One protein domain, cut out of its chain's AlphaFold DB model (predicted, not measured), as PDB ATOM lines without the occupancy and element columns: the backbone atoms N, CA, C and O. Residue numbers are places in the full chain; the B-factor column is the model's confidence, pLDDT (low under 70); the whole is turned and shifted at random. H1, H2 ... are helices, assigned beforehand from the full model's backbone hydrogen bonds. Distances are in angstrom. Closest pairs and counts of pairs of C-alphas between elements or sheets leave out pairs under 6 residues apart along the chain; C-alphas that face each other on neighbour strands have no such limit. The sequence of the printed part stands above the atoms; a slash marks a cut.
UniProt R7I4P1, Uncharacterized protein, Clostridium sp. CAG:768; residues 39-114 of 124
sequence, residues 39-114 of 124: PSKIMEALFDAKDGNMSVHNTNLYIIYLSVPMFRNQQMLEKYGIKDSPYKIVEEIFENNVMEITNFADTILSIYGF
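This is residues 39 to 114 of the 124 residues of an uncharacterized protein of Clostridium sp. CAG:768 (UniProt R7I4P1). Helix H2 sits in the middle of a small helical body: H1 folds back beside it as a hairpin, H5 packs on it nearly at right angles, and the longest helix, H6, crosses it. The short H3 and H4 follow H2, with H4 at the end of the long axis far from H1. The printed part has 76 residues with six named helices, H1 to H6 in chain order, and no named strand; the class is all helix. It is compact, with a radius of gyration of the C-alphas of 12.1 A, and elongated, spanning 34 by 22 by 20 A.

H1, residues 39 to 50, begins at C-alpha 39 (-0.711, -34.319, -5.407) and is 16.4 A long. H2, residues 56 to 67, is 16.5 A long. H3 is residues 69 to 72, H4 residues 74 to 79 and H5 residues 86 to 93, 12.0 A long. H6, residues 98 to 110, is 18.2 A long and ends at C-alpha 110 (-2.488, -27.496, -14.907).

H2 is the hub, touching four helices. H1 and H2 form a helical hairpin at a shallow tilt of 14 degrees, opposite ways; their closest C-alphas, of Ala 49 and Val 56, are 5.7 A apart. H2 touches H5 about perpendicular, at 82 degrees, closest at the C-alphas of Tyr 62 and Tyr 87, 5.2 A. H2 touches H6 at a steep tilt of 57 degrees, the same way, closest at the C-alphas of Asn 60 and Ala 105, 5.3 A. H3 touches H2 only at the corner, and only just, with 3 pairs of C-alphas within 8 A. H4 is close to H5 but not clearly touching: the C-alphas of Leu 77 and Ile 89 are 6.8 A apart. Every O i to N i+4 pair is within hydrogen-bond range in H1, H2, H4 and H6, against 2 of 4 in H5; H3 is too short for such a pair.

The two C-alphas farthest apart, of Lys 79 and Gly 113, are 35.1 A apart. The printed part has no cut and no long link, and no printed residue is under 70 in pLDDT.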
ATOM      1  N   PRO A  39      -1.273 -33.816  -4.157       91.94
ATOM      2  CA  PRO A  39      -0.711 -34.319  -5.407       91.94
ATOM      3  C   PRO A  39      -0.629 -35.848  -5.487       91.94
ATOM      4  O   PRO A  39      -0.733 -36.385  -6.584       91.94
ATOM      5  N   SER A  40      -0.466 -36.553  -4.360       93.12
ATOM      6  CA  SER A  40      -0.438 -38.025  -4.338       93.12
ATOM      7  C   SER A  40      -1.721 -38.630  -4.909       93.12
ATOM      8  O   SER A  40      -1.642 -39.499  -5.772       93.12
ATOM      9  N   LYS A  41      -2.889 -38.088  -4.549       93.19
ATOM     10  CA  LYS A  41      -4.194 -38.542  -5.057       93.19
ATOM     11  C   LYS A  41      -4.370 -38.297  -6.555       93.19
ATOM     12  O   LYS A  41      -4.989 -39.100  -7.244       93.19
ATOM     13  N   ILE A  42      -3.823 -37.190  -7.064       93.75
ATOM     14  CA  ILE A  42      -3.798 -36.921  -8.510       93.75
ATOM     15  C   ILE A  42      -2.934 -37.970  -9.210       93.75
ATOM     16  O   ILE A  42      -3.349 -38.533 -10.218       93.75
ATOM     17  N   MET A  43      -1.749 -38.256  -8.668       93.38
ATOM     18  CA  MET A  43      -0.845 -39.250  -9.243       93.38
ATOM     19  C   MET A  43      -1.454 -40.652  -9.238       93.38
ATOM     20  O   MET A  43      -1.364 -41.327 -10.255       93.38
ATOM     21  N   GLU A  44      -2.103 -41.066  -8.149       93.75
ATOM     22  CA  GLU A  44      -2.842 -42.335  -8.069       93.75
ATOM     23  C   GLU A  44      -3.881 -42.443  -9.194       93.75
ATOM     24  O   GLU A  44      -3.845 -43.395  -9.969       93.75
ATOM     25  N   ALA A  45      -4.718 -41.414  -9.377       91.44
ATOM     26  CA  ALA A  45      -5.729 -41.396 -10.436       91.44
ATOM     27  C   ALA A  45      -5.126 -41.479 -11.854       91.44
ATOM     28  O   ALA A  45      -5.676 -42.141 -12.737       91.44
ATOM     29  N   LEU A  46      -3.992 -40.809 -12.085       91.50
ATOM     30  CA  LEU A  46      -3.284 -40.850 -13.365       91.50
ATOM     31  C   LEU A  46      -2.588 -42.198 -13.605       91.50
ATOM     32  O   LEU A  46      -2.526 -42.656 -14.748       91.50
ATOM     33  N   PHE A  47      -2.063 -42.840 -12.558       91.75
ATOM     34  CA  PHE A  47      -1.485 -44.179 -12.657       91.75
ATOM     35  C   PHE A  47      -2.556 -45.227 -12.948       91.75
ATOM     36  O   PHE A  47      -2.364 -46.019 -13.865       91.75
ATOM     37  N   ASP A  48      -3.714 -45.155 -12.291       89.56
ATOM     38  CA  ASP A  48      -4.846 -46.036 -12.593       89.56
ATOM     39  C   ASP A  48      -5.308 -45.912 -14.050       89.56
ATOM     40  O   ASP A  48      -5.643 -46.914 -14.686       89.56
ATOM     41  N   ALA A  49      -5.273 -44.700 -14.613       88.69
ATOM     42  CA  ALA A  49      -5.553 -44.484 -16.031       88.69
ATOM     43  C   ALA A  49      -4.507 -45.150 -16.937       88.69
ATOM     44  O   ALA A  49      -4.837 -45.800 -17.929       88.69
ATOM     45  N   LYS A  50      -3.226 -44.977 -16.596       88.06
ATOM     46  CA  LYS A  50      -2.092 -45.499 -17.363       88.06
ATOM     47  C   LYS A  50      -2.044 -47.028 -17.356       88.06
ATOM     48  O   LYS A  50      -1.743 -47.621 -18.390       88.06
ATOM     49  N   ASP A  51      -2.342 -47.641 -16.217       90.69
ATOM     50  CA  ASP A  51      -2.320 -49.093 -16.032       90.69
ATOM     51  C   ASP A  51      -3.598 -49.767 -16.568       90.69
ATOM     52  O   ASP A  51      -3.706 -50.991 -16.578       90.69
ATOM     53  N   GLY A  52      -4.558 -48.978 -17.067       86.19
ATOM     54  CA  GLY A  52      -5.811 -49.469 -17.642       86.19
ATOM     55  C   GLY A  52      -6.861 -49.871 -16.604       86.19
ATOM     56  O   GLY A  52      -7.898 -50.418 -16.979       86.19
ATOM     57  N   ASN A  53      -6.631 -49.574 -15.320       88.12
ATOM     58  CA  ASN A  53      -7.590 -49.805 -14.236       88.12
ATOM     59  C   ASN A  53      -8.799 -48.859 -14.334       88.12
ATOM     60  O   ASN A  53      -9.891 -49.183 -13.867       88.12
ATOM     61  N   MET A  54      -8.610 -47.687 -14.947       90.56
ATOM     62  CA  MET A  54      -9.647 -46.681 -15.154       90.56
ATOM     63  C   MET A  54      -9.549 -46.081 -16.562       90.56
ATOM     64  O   MET A  54      -8.463 -45.901 -17.104       90.56
ATOM     65  N   SER A  55     -10.686 -45.761 -17.186       94.12
ATOM     66  CA  SER A  55     -10.672 -45.029 -18.458       94.12
ATOM     67  C   SER A  55     -10.263 -43.572 -18.233       94.12
ATOM     68  O   SER A  55     -10.590 -42.997 -17.199       94.12
ATOM     69  N   VAL A  56      -9.638 -42.940 -19.234       93.38
ATOM     70  CA  VAL A  56      -9.272 -41.507 -19.182       93.38
ATOM     71  C   VAL A  56     -10.471 -40.629 -18.806       93.38
ATOM     72  O   VAL A  56     -10.350 -39.722 -17.989       93.38
ATOM     73  N   HIS A  57     -11.649 -40.935 -19.352       95.12
ATOM     74  CA  HIS A  57     -12.880 -40.221 -19.014       95.12
ATOM     75  C   HIS A  57     -13.251 -40.376 -17.535       95.12
ATOM     76  O   HIS A  57     -13.465 -39.380 -16.851       95.12
ATOM     77  N   ASN A  58     -13.256 -41.602 -17.002       95.44
ATOM     78  CA  ASN A  58     -13.545 -41.822 -15.583       95.44
ATOM     79  C   ASN A  58     -12.488 -41.169 -14.675       95.44
ATOM     80  O   ASN A  58     -12.843 -40.645 -13.621       95.44
ATOM     81  N   THR A  59     -11.223 -41.125 -15.098       96.12
ATOM     82  CA  THR A  59     -10.161 -40.390 -14.400       96.12
ATOM     83  C   THR A  59     -10.460 -38.891 -14.351       96.12
ATOM     84  O   THR A  59     -10.337 -38.286 -13.287       96.12
ATOM     85  N   ASN A  60     -10.928 -38.294 -15.451       97.06
ATOM     86  CA  ASN A  60     -11.335 -36.885 -15.482       97.06
ATOM     87  C   ASN A  60     -12.497 -36.610 -14.514       97.06
ATOM     88  O   ASN A  60     -12.416 -35.683 -13.705       97.06
ATOM     89  N   LEU A  61     -13.540 -37.451 -14.534       97.62
ATOM     90  CA  LEU A  61     -14.661 -37.362 -13.588       97.62
ATOM     91  C   LEU A  61     -14.168 -37.426 -12.135       97.62
ATOM     92  O   LEU A  61     -14.574 -36.625 -11.294       97.62
ATOM     93  N   TYR A  62     -13.259 -38.360 -11.845       96.69
ATOM     94  CA  TYR A  62     -12.712 -38.559 -10.509       96.69
ATOM     95  C   TYR A  62     -11.878 -37.364 -10.026       96.69
ATOM     96  O   TYR A  62     -12.062 -36.903  -8.898       96.69
ATOM     97  N   ILE A  63     -11.020 -36.800 -10.883       96.56
ATOM     98  CA  ILE A  63     -10.212 -35.610 -10.569       96.56
ATOM     99  C   ILE A  63     -11.105 -34.409 -10.234       96.56
ATOM    100  O   ILE A  63     -10.862 -33.717  -9.238       96.56
ATOM    101  N   ILE A  64     -12.158 -34.178 -11.022       97.38
ATOM    102  CA  ILE A  64     -13.122 -33.096 -10.777       97.38
ATOM    103  C   ILE A  64     -13.869 -33.340  -9.464       97.38
ATOM    104  O   ILE A  64     -13.925 -32.455  -8.610       97.38
ATOM    105  N   TYR A  65     -14.377 -34.555  -9.253       97.06
ATOM    106  CA  TYR A  65     -15.076 -34.949  -8.029       97.06
ATOM    107  C   TYR A  65     -14.227 -34.740  -6.763       97.06
ATOM    108  O   TYR A  65     -14.724 -34.265  -5.736       97.06
ATOM    109  N   LEU A  66     -12.930 -35.052  -6.819       95.12
ATOM    110  CA  LEU A  66     -12.007 -34.805  -5.711       95.12
ATOM    111  C   LEU A  66     -11.718 -33.314  -5.502       95.12
ATOM    112  O   LEU A  66     -11.550 -32.881  -4.360       95.12
ATOM    113  N   SER A  67     -11.692 -32.521  -6.567       95.38
ATOM    114  CA  SER A  67     -11.306 -31.108  -6.495       95.38
ATOM    115  C   SER A  67     -12.474 -30.174  -6.179       95.38
ATOM    116  O   SER A  67     -12.246 -29.064  -5.714       95.38
ATOM    117  N   VAL A  68     -13.722 -30.611  -6.371       95.25
ATOM    118  CA  VAL A  68     -14.927 -29.785  -6.191       95.25
ATOM    119  C   VAL A  68     -15.750 -30.291  -4.994       95.25
ATOM    120  O   VAL A  68     -16.506 -31.256  -5.128       95.25
ATOM    121  N   PRO A  69     -15.653 -29.664  -3.800       92.38
ATOM    122  CA  PRO A  69     -16.321 -30.154  -2.589       92.38
ATOM    123  C   PRO A  69     -17.837 -30.304  -2.705       92.38
ATOM    124  O   PRO A  69     -18.400 -31.245  -2.147       92.38
ATOM    125  N   MET A  70     -18.501 -29.418  -3.454       92.56
ATOM    126  CA  MET A  70     -19.958 -29.465  -3.613       92.56
ATOM    127  C   MET A  70     -20.446 -30.751  -4.292       92.56
ATOM    128  O   MET A  70     -21.531 -31.221  -3.965       92.56
ATOM    129  N   PHE A  71     -19.631 -31.373  -5.151       94.44
ATOM    130  CA  PHE A  71     -19.971 -32.634  -5.822       94.44
ATOM    131  C   PHE A  71     -19.922 -33.849  -4.890       94.44
ATOM    132  O   PHE A  71     -20.432 -34.911  -5.228       94.44
ATOM    133  N   ARG A  72     -19.360 -33.699  -3.685       91.94
ATOM    134  CA  ARG A  72     -19.344 -34.739  -2.645       91.94
ATOM    135  C   ARG A  72     -20.497 -34.608  -1.655       91.94
ATOM    136  O   ARG A  72     -20.545 -35.335  -0.664       91.94
ATOM    137  N   ASN A  73     -21.399 -33.651  -1.871       93.25
ATOM    138  CA  ASN A  73     -22.533 -33.438  -0.987       93.25
ATOM    139  C   ASN A  73     -23.502 -34.627  -1.066       93.25
ATOM    140  O   ASN A  73     -23.984 -34.983  -2.138       93.25
ATOM    141  N   GLN A  74     -23.823 -35.217   0.085       90.44
ATOM    142  CA  GLN A  74     -24.658 -36.414   0.139       90.44
ATOM    143  C   GLN A  74     -26.088 -36.175  -0.373       90.44
ATOM    144  O   GLN A  74     -26.615 -37.017  -1.092       90.44
ATOM    145  N   GLN A  75     -26.685 -35.009  -0.099       91.31
ATOM    146  CA  GLN A  75     -28.016 -34.670  -0.622       91.31
ATOM    147  C   GLN A  75     -28.005 -34.565  -2.150       91.31
ATOM    148  O   GLN A  75     -28.980 -34.928  -2.804       91.31
ATOM    149  N   MET A  76     -26.900 -34.081  -2.726       90.00
ATOM    150  CA  MET A  76     -26.718 -34.050  -4.175       90.00
ATOM    151  C   MET A  76     -26.653 -35.476  -4.734       90.00
ATOM    152  O   MET A  76     -27.443 -35.811  -5.610       90.00
ATOM    153  N   LEU A  77     -25.793 -36.341  -4.192       92.88
ATOM    154  CA  LEU A  77     -25.665 -37.730  -4.654       92.88
ATOM    155  C   LEU A  77     -26.988 -38.503  -4.558       92.88
ATOM    156  O   LEU A  77     -27.370 -39.190  -5.503       92.88
ATOM    157  N   GLU A  78     -27.723 -38.336  -3.456       92.62
ATOM    158  CA  GLU A  78     -29.036 -38.956  -3.253       92.62
ATOM    159  C   GLU A  78     -30.072 -38.455  -4.263       92.62
ATOM    160  O   GLU A  78     -30.801 -39.261  -4.842       92.62
ATOM    161  N   LYS A  79     -30.109 -37.142  -4.533       92.62
ATOM    162  CA  LYS A  79     -31.043 -36.543  -5.497       92.62
ATOM    163  C   LYS A  79     -30.814 -37.041  -6.927       92.62
ATOM    164  O   LYS A  79     -31.781 -37.198  -7.665       92.62
ATOM    165  N   TYR A  80     -29.561 -37.300  -7.296       90.62
ATOM    166  CA  TYR A  80     -29.192 -37.870  -8.595       90.62
ATOM    167  C   TYR A  80     -29.187 -39.411  -8.603       90.62
ATOM    168  O   TYR A  80     -28.925 -40.020  -9.634       90.62
ATOM    169  N   GLY A  81     -29.486 -40.071  -7.477       91.69
ATOM    170  CA  GLY A  81     -29.552 -41.532  -7.393       91.69
ATOM    171  C   GLY A  81     -28.199 -42.248  -7.498       91.69
ATOM    172  O   GLY A  81     -28.161 -43.437  -7.817       91.69
ATOM    173  N   ILE A  82     -27.089 -41.561  -7.217       91.00
ATOM    174  CA  ILE A  82     -25.731 -42.093  -7.379       91.00
ATOM    175  C   ILE A  82     -25.280 -42.808  -6.105       91.00
ATOM    176  O   ILE A  82     -25.224 -42.205  -5.035       91.00
ATOM    177  N   LYS A  83     -24.934 -44.098  -6.227       83.25
ATOM    178  CA  LYS A  83     -24.560 -44.961  -5.091       83.25
ATOM    179  C   LYS A  83     -23.140 -45.516  -5.199       83.25
ATOM    180  O   LYS A  83     -22.313 -45.241  -4.339       83.25
ATOM    181  N   ASP A  84     -22.846 -46.251  -6.268       84.75
ATOM    182  CA  ASP A  84     -21.626 -47.074  -6.333       84.75
ATOM    183  C   ASP A  84     -20.397 -46.318  -6.850       84.75
ATOM    184  O   ASP A  84     -19.257 -46.676  -6.563       84.75
ATOM    185  N   SER A  85     -20.607 -45.264  -7.638       91.00
ATOM    186  CA  SER A  85     -19.539 -44.480  -8.267       91.00
ATOM    187  C   SER A  85     -19.829 -42.990  -8.104       91.00
ATOM    188  O   SER A  85     -20.327 -42.364  -9.035       91.00
ATOM    189  N   PRO A  86     -19.542 -42.396  -6.931       93.38
ATOM    190  CA  PRO A  86     -19.962 -41.032  -6.610       93.38
ATOM    191  C   PRO A  86     -19.378 -39.981  -7.560       93.38
ATOM    192  O   PRO A  86     -20.015 -38.966  -7.808       93.38
ATOM    193  N   TYR A  87     -18.224 -40.252  -8.178       95.31
ATOM    194  CA  TYR A  87     -17.631 -39.384  -9.198       95.31
ATOM    195  C   TYR A  87     -18.469 -39.264 -10.481       95.31
ATOM    196  O   TYR A  87     -18.300 -38.300 -11.224       95.31
ATOM    197  N   LYS A  88     -19.419 -40.180 -10.726       95.25
ATOM    198  CA  LYS A  88     -20.370 -40.093 -11.847       95.25
ATOM    199  C   LYS A  88     -21.315 -38.899 -11.744       95.25
ATOM    200  O   LYS A  88     -21.882 -38.504 -12.753       95.25
ATOM    201  N   ILE A  89     -21.408 -38.254 -10.578       96.31
ATOM    202  CA  ILE A  89     -22.164 -37.004 -10.418       96.31
ATOM    203  C   ILE A  89     -21.687 -35.906 -11.362       96.31
ATOM    204  O   ILE A  89     -22.479 -35.090 -11.813       96.31
ATOM    205  N   VAL A  90     -20.395 -35.905 -11.691       96.94
ATOM    206  CA  VAL A  90     -19.822 -34.951 -12.639       96.94
ATOM    207  C   VAL A  90     -20.415 -35.180 -14.028       96.94
ATOM    208  O   VAL A  90     -20.735 -34.230 -14.725       96.94
ATOM    209  N   GLU A  91     -20.632 -36.429 -14.423       95.69
ATOM    210  CA  GLU A  91     -21.200 -36.753 -15.731       95.69
ATOM    211  C   GLU A  91     -22.661 -36.286 -15.841       95.69
ATOM    212  O   GLU A  91     -23.038 -35.687 -16.847       95.69
ATOM    213  N   GLU A  92     -23.436 -36.467 -14.767       95.12
ATOM    214  CA  GLU A  92     -24.823 -35.995 -14.661       95.12
ATOM    215  C   GLU A  92     -24.929 -34.464 -14.659       95.12
ATOM    216  O   GLU A  92     -25.771 -33.895 -15.349       95.12
ATOM    217  N   ILE A  93     -24.068 -33.775 -13.903       95.12
ATOM    218  CA  ILE A  93     -24.086 -32.307 -13.797       95.12
ATOM    219  C   ILE A  93     -23.711 -31.641 -15.117       95.12
ATOM    220  O   ILE A  93     -24.259 -30.594 -15.447       95.12
ATOM    221  N   PHE A  94     -22.777 -32.236 -15.857       96.38
ATOM    222  CA  PHE A  94     -22.318 -31.710 -17.137       96.38
ATOM    223  C   PHE A  94     -23.083 -32.296 -18.334       96.38
ATOM    224  O   PHE A  94     -22.642 -32.124 -19.468       96.38
ATOM    225  N   GLU A  95     -24.200 -32.997 -18.109       94.50
ATOM    226  CA  GLU A  95     -25.065 -33.561 -19.157       94.50
ATOM    227  C   GLU A  95     -24.303 -34.408 -20.197       94.50
ATOM    228  O   GLU A  95     -24.582 -34.369 -21.394       94.50
ATOM    229  N   ASN A  96     -23.316 -35.191 -19.749       92.88
ATOM    230  CA  ASN A  96     -22.416 -35.969 -20.610       92.88
ATOM    231  C   ASN A  96     -21.583 -35.128 -21.607       92.88
ATOM    232  O   ASN A  96     -21.070 -35.670 -22.590       92.88
ATOM    233  N   ASN A  97     -21.390 -33.826 -21.371       97.00
ATOM    234  CA  ASN A  97     -20.490 -32.991 -22.168       97.00
ATOM    235  C   ASN A  97     -19.020 -33.369 -21.906       97.00
ATOM    236  O   ASN A  97     -18.309 -32.758 -21.104       97.00
ATOM    237  N   VAL A  98     -18.553 -34.403 -22.613       95.81
ATOM    238  CA  VAL A  98     -17.202 -34.977 -22.483       95.81
ATOM    239  C   VAL A  98     -16.106 -33.928 -22.689       95.81
ATOM    240  O   VAL A  98     -15.062 -33.982 -22.034       95.81
ATOM    241  N   MET A  99     -16.327 -32.964 -23.586       96.00
ATOM    242  CA  MET A  99     -15.332 -31.940 -23.894       96.00
ATOM    243  C   MET A  99     -15.164 -30.958 -22.739       96.00
ATOM    244  O   MET A  99     -14.038 -30.665 -22.347       96.00
ATOM    245  N   GLU A 100     -16.267 -30.494 -22.155       96.94
ATOM    246  CA  GLU A 100     -16.215 -29.581 -21.015       96.94
ATOM    247  C   GLU A 100     -15.635 -30.258 -19.769       96.94
ATOM    248  O   GLU A 100     -14.782 -29.681 -19.097       96.94
ATOM    249  N   ILE A 101     -15.995 -31.524 -19.532       98.00
ATOM    250  CA  ILE A 101     -15.396 -32.361 -18.481       98.00
ATOM    251  C   ILE A 101     -13.879 -32.473 -18.681       98.00
ATOM    252  O   ILE A 101     -13.108 -32.298 -17.739       98.00
ATOM    253  N   THR A 102     -13.427 -32.729 -19.910       96.50
ATOM    254  CA  THR A 102     -11.992 -32.819 -20.221       96.50
ATOM    255  C   THR A 102     -11.289 -31.485 -19.972       96.50
ATOM    256  O   THR A 102     -10.276 -31.447 -19.281       96.50
ATOM    257  N   ASN A 103     -11.868 -30.375 -20.439       95.88
ATOM    258  CA  ASN A 103     -11.318 -29.037 -20.226       95.88
ATOM    259  C   ASN A 103     -11.239 -28.668 -18.737       95.88
ATOM    260  O   ASN A 103     -10.279 -28.021 -18.302       95.88
ATOM    261  N   PHE A 104     -12.225 -29.077 -17.936       96.81
ATOM    262  CA  PHE A 104     -12.217 -28.835 -16.499       96.81
ATOM    263  C   PHE A 104     -11.131 -29.669 -15.803       96.81
ATOM    264  O   PHE A 104     -10.330 -29.127 -15.036       96.81
ATOM    265  N   ALA A 105     -11.026 -30.961 -16.121       95.88
ATOM    266  CA  ALA A 105      -9.961 -31.811 -15.594       95.88
ATOM    267  C   ALA A 105      -8.565 -31.272 -15.962       95.88
ATOM    268  O   ALA A 105      -7.711 -31.151 -15.083       95.88
ATOM    269  N   ASP A 106      -8.354 -30.841 -17.209       94.31
ATOM    270  CA  ASP A 106      -7.106 -30.213 -17.661       94.31
ATOM    271  C   ASP A 106      -6.804 -28.911 -16.905       94.31
ATOM    272  O   ASP A 106      -5.659 -28.644 -16.525       94.31
ATOM    273  N   THR A 107      -7.835 -28.110 -16.626       93.81
ATOM    274  CA  THR A 107      -7.707 -26.886 -15.821       93.81
ATOM    275  C   THR A 107      -7.195 -27.210 -14.417       93.81
ATOM    276  O   THR A 107      -6.259 -26.561 -13.941       93.81
ATOM    277  N   ILE A 108      -7.734 -28.249 -13.775       94.12
ATOM    278  CA  ILE A 108      -7.265 -28.729 -12.468       94.12
ATOM    279  C   ILE A 108      -5.823 -29.252 -12.569       94.12
ATOM    280  O   ILE A 108      -4.959 -28.858 -11.783       94.12
ATOM    281  N   LEU A 109      -5.539 -30.106 -13.553       93.00
ATOM    282  CA  LEU A 109      -4.236 -30.738 -13.774       93.00
ATOM    283  C   LEU A 109      -3.114 -29.721 -14.040       93.00
ATOM    284  O   LEU A 109      -1.980 -29.908 -13.578       93.00
ATOM    285  N   SER A 110      -3.435 -28.591 -14.673       91.25
ATOM    286  CA  SER A 110      -2.488 -27.496 -14.907       91.25
ATOM    287  C   SER A 110      -1.874 -26.938 -13.612       91.25
ATOM    288  O   SER A 110      -0.703 -26.544 -13.603       91.25
ATOM    289  N   ILE A 111      -2.602 -26.990 -12.484       89.94
ATOM    290  CA  ILE A 111      -2.119 -26.564 -11.155       89.94
ATOM    291  C   ILE A 111      -0.966 -27.445 -10.663       89.94
ATOM    292  O   ILE A 111      -0.110 -26.998  -9.891       89.94
ATOM    293  N   TYR A 112      -0.930 -28.694 -11.118       89.81
ATOM    294  CA  TYR A 112       0.091 -29.680 -10.780       89.81
ATOM    295  C   TYR A 112       1.208 -29.747 -11.830       89.81
ATOM    296  O   TYR A 112       2.109 -30.571 -11.714       89.81
ATOM    297  N   GLY A 113       1.188 -28.859 -12.829       86.69
ATOM    298  CA  GLY A 113       2.200 -28.800 -13.885       86.69
ATOM    299  C   GLY A 113       1.918 -29.707 -15.085       86.69
ATOM    300  O   GLY A 113       2.723 -29.729 -16.016       86.69
ATOM    301  N   PHE A 114       0.775 -30.396 -15.107       85.06
ATOM    302  CA  PHE A 114       0.294 -31.145 -16.266       85.06
ATOM    303  C   PHE A 114      -0.421 -30.191 -17.229       85.06
ATOM    304  O   PHE A 114      -1.640 -30.157 -17.328       85.06
TER     305      PHE A 114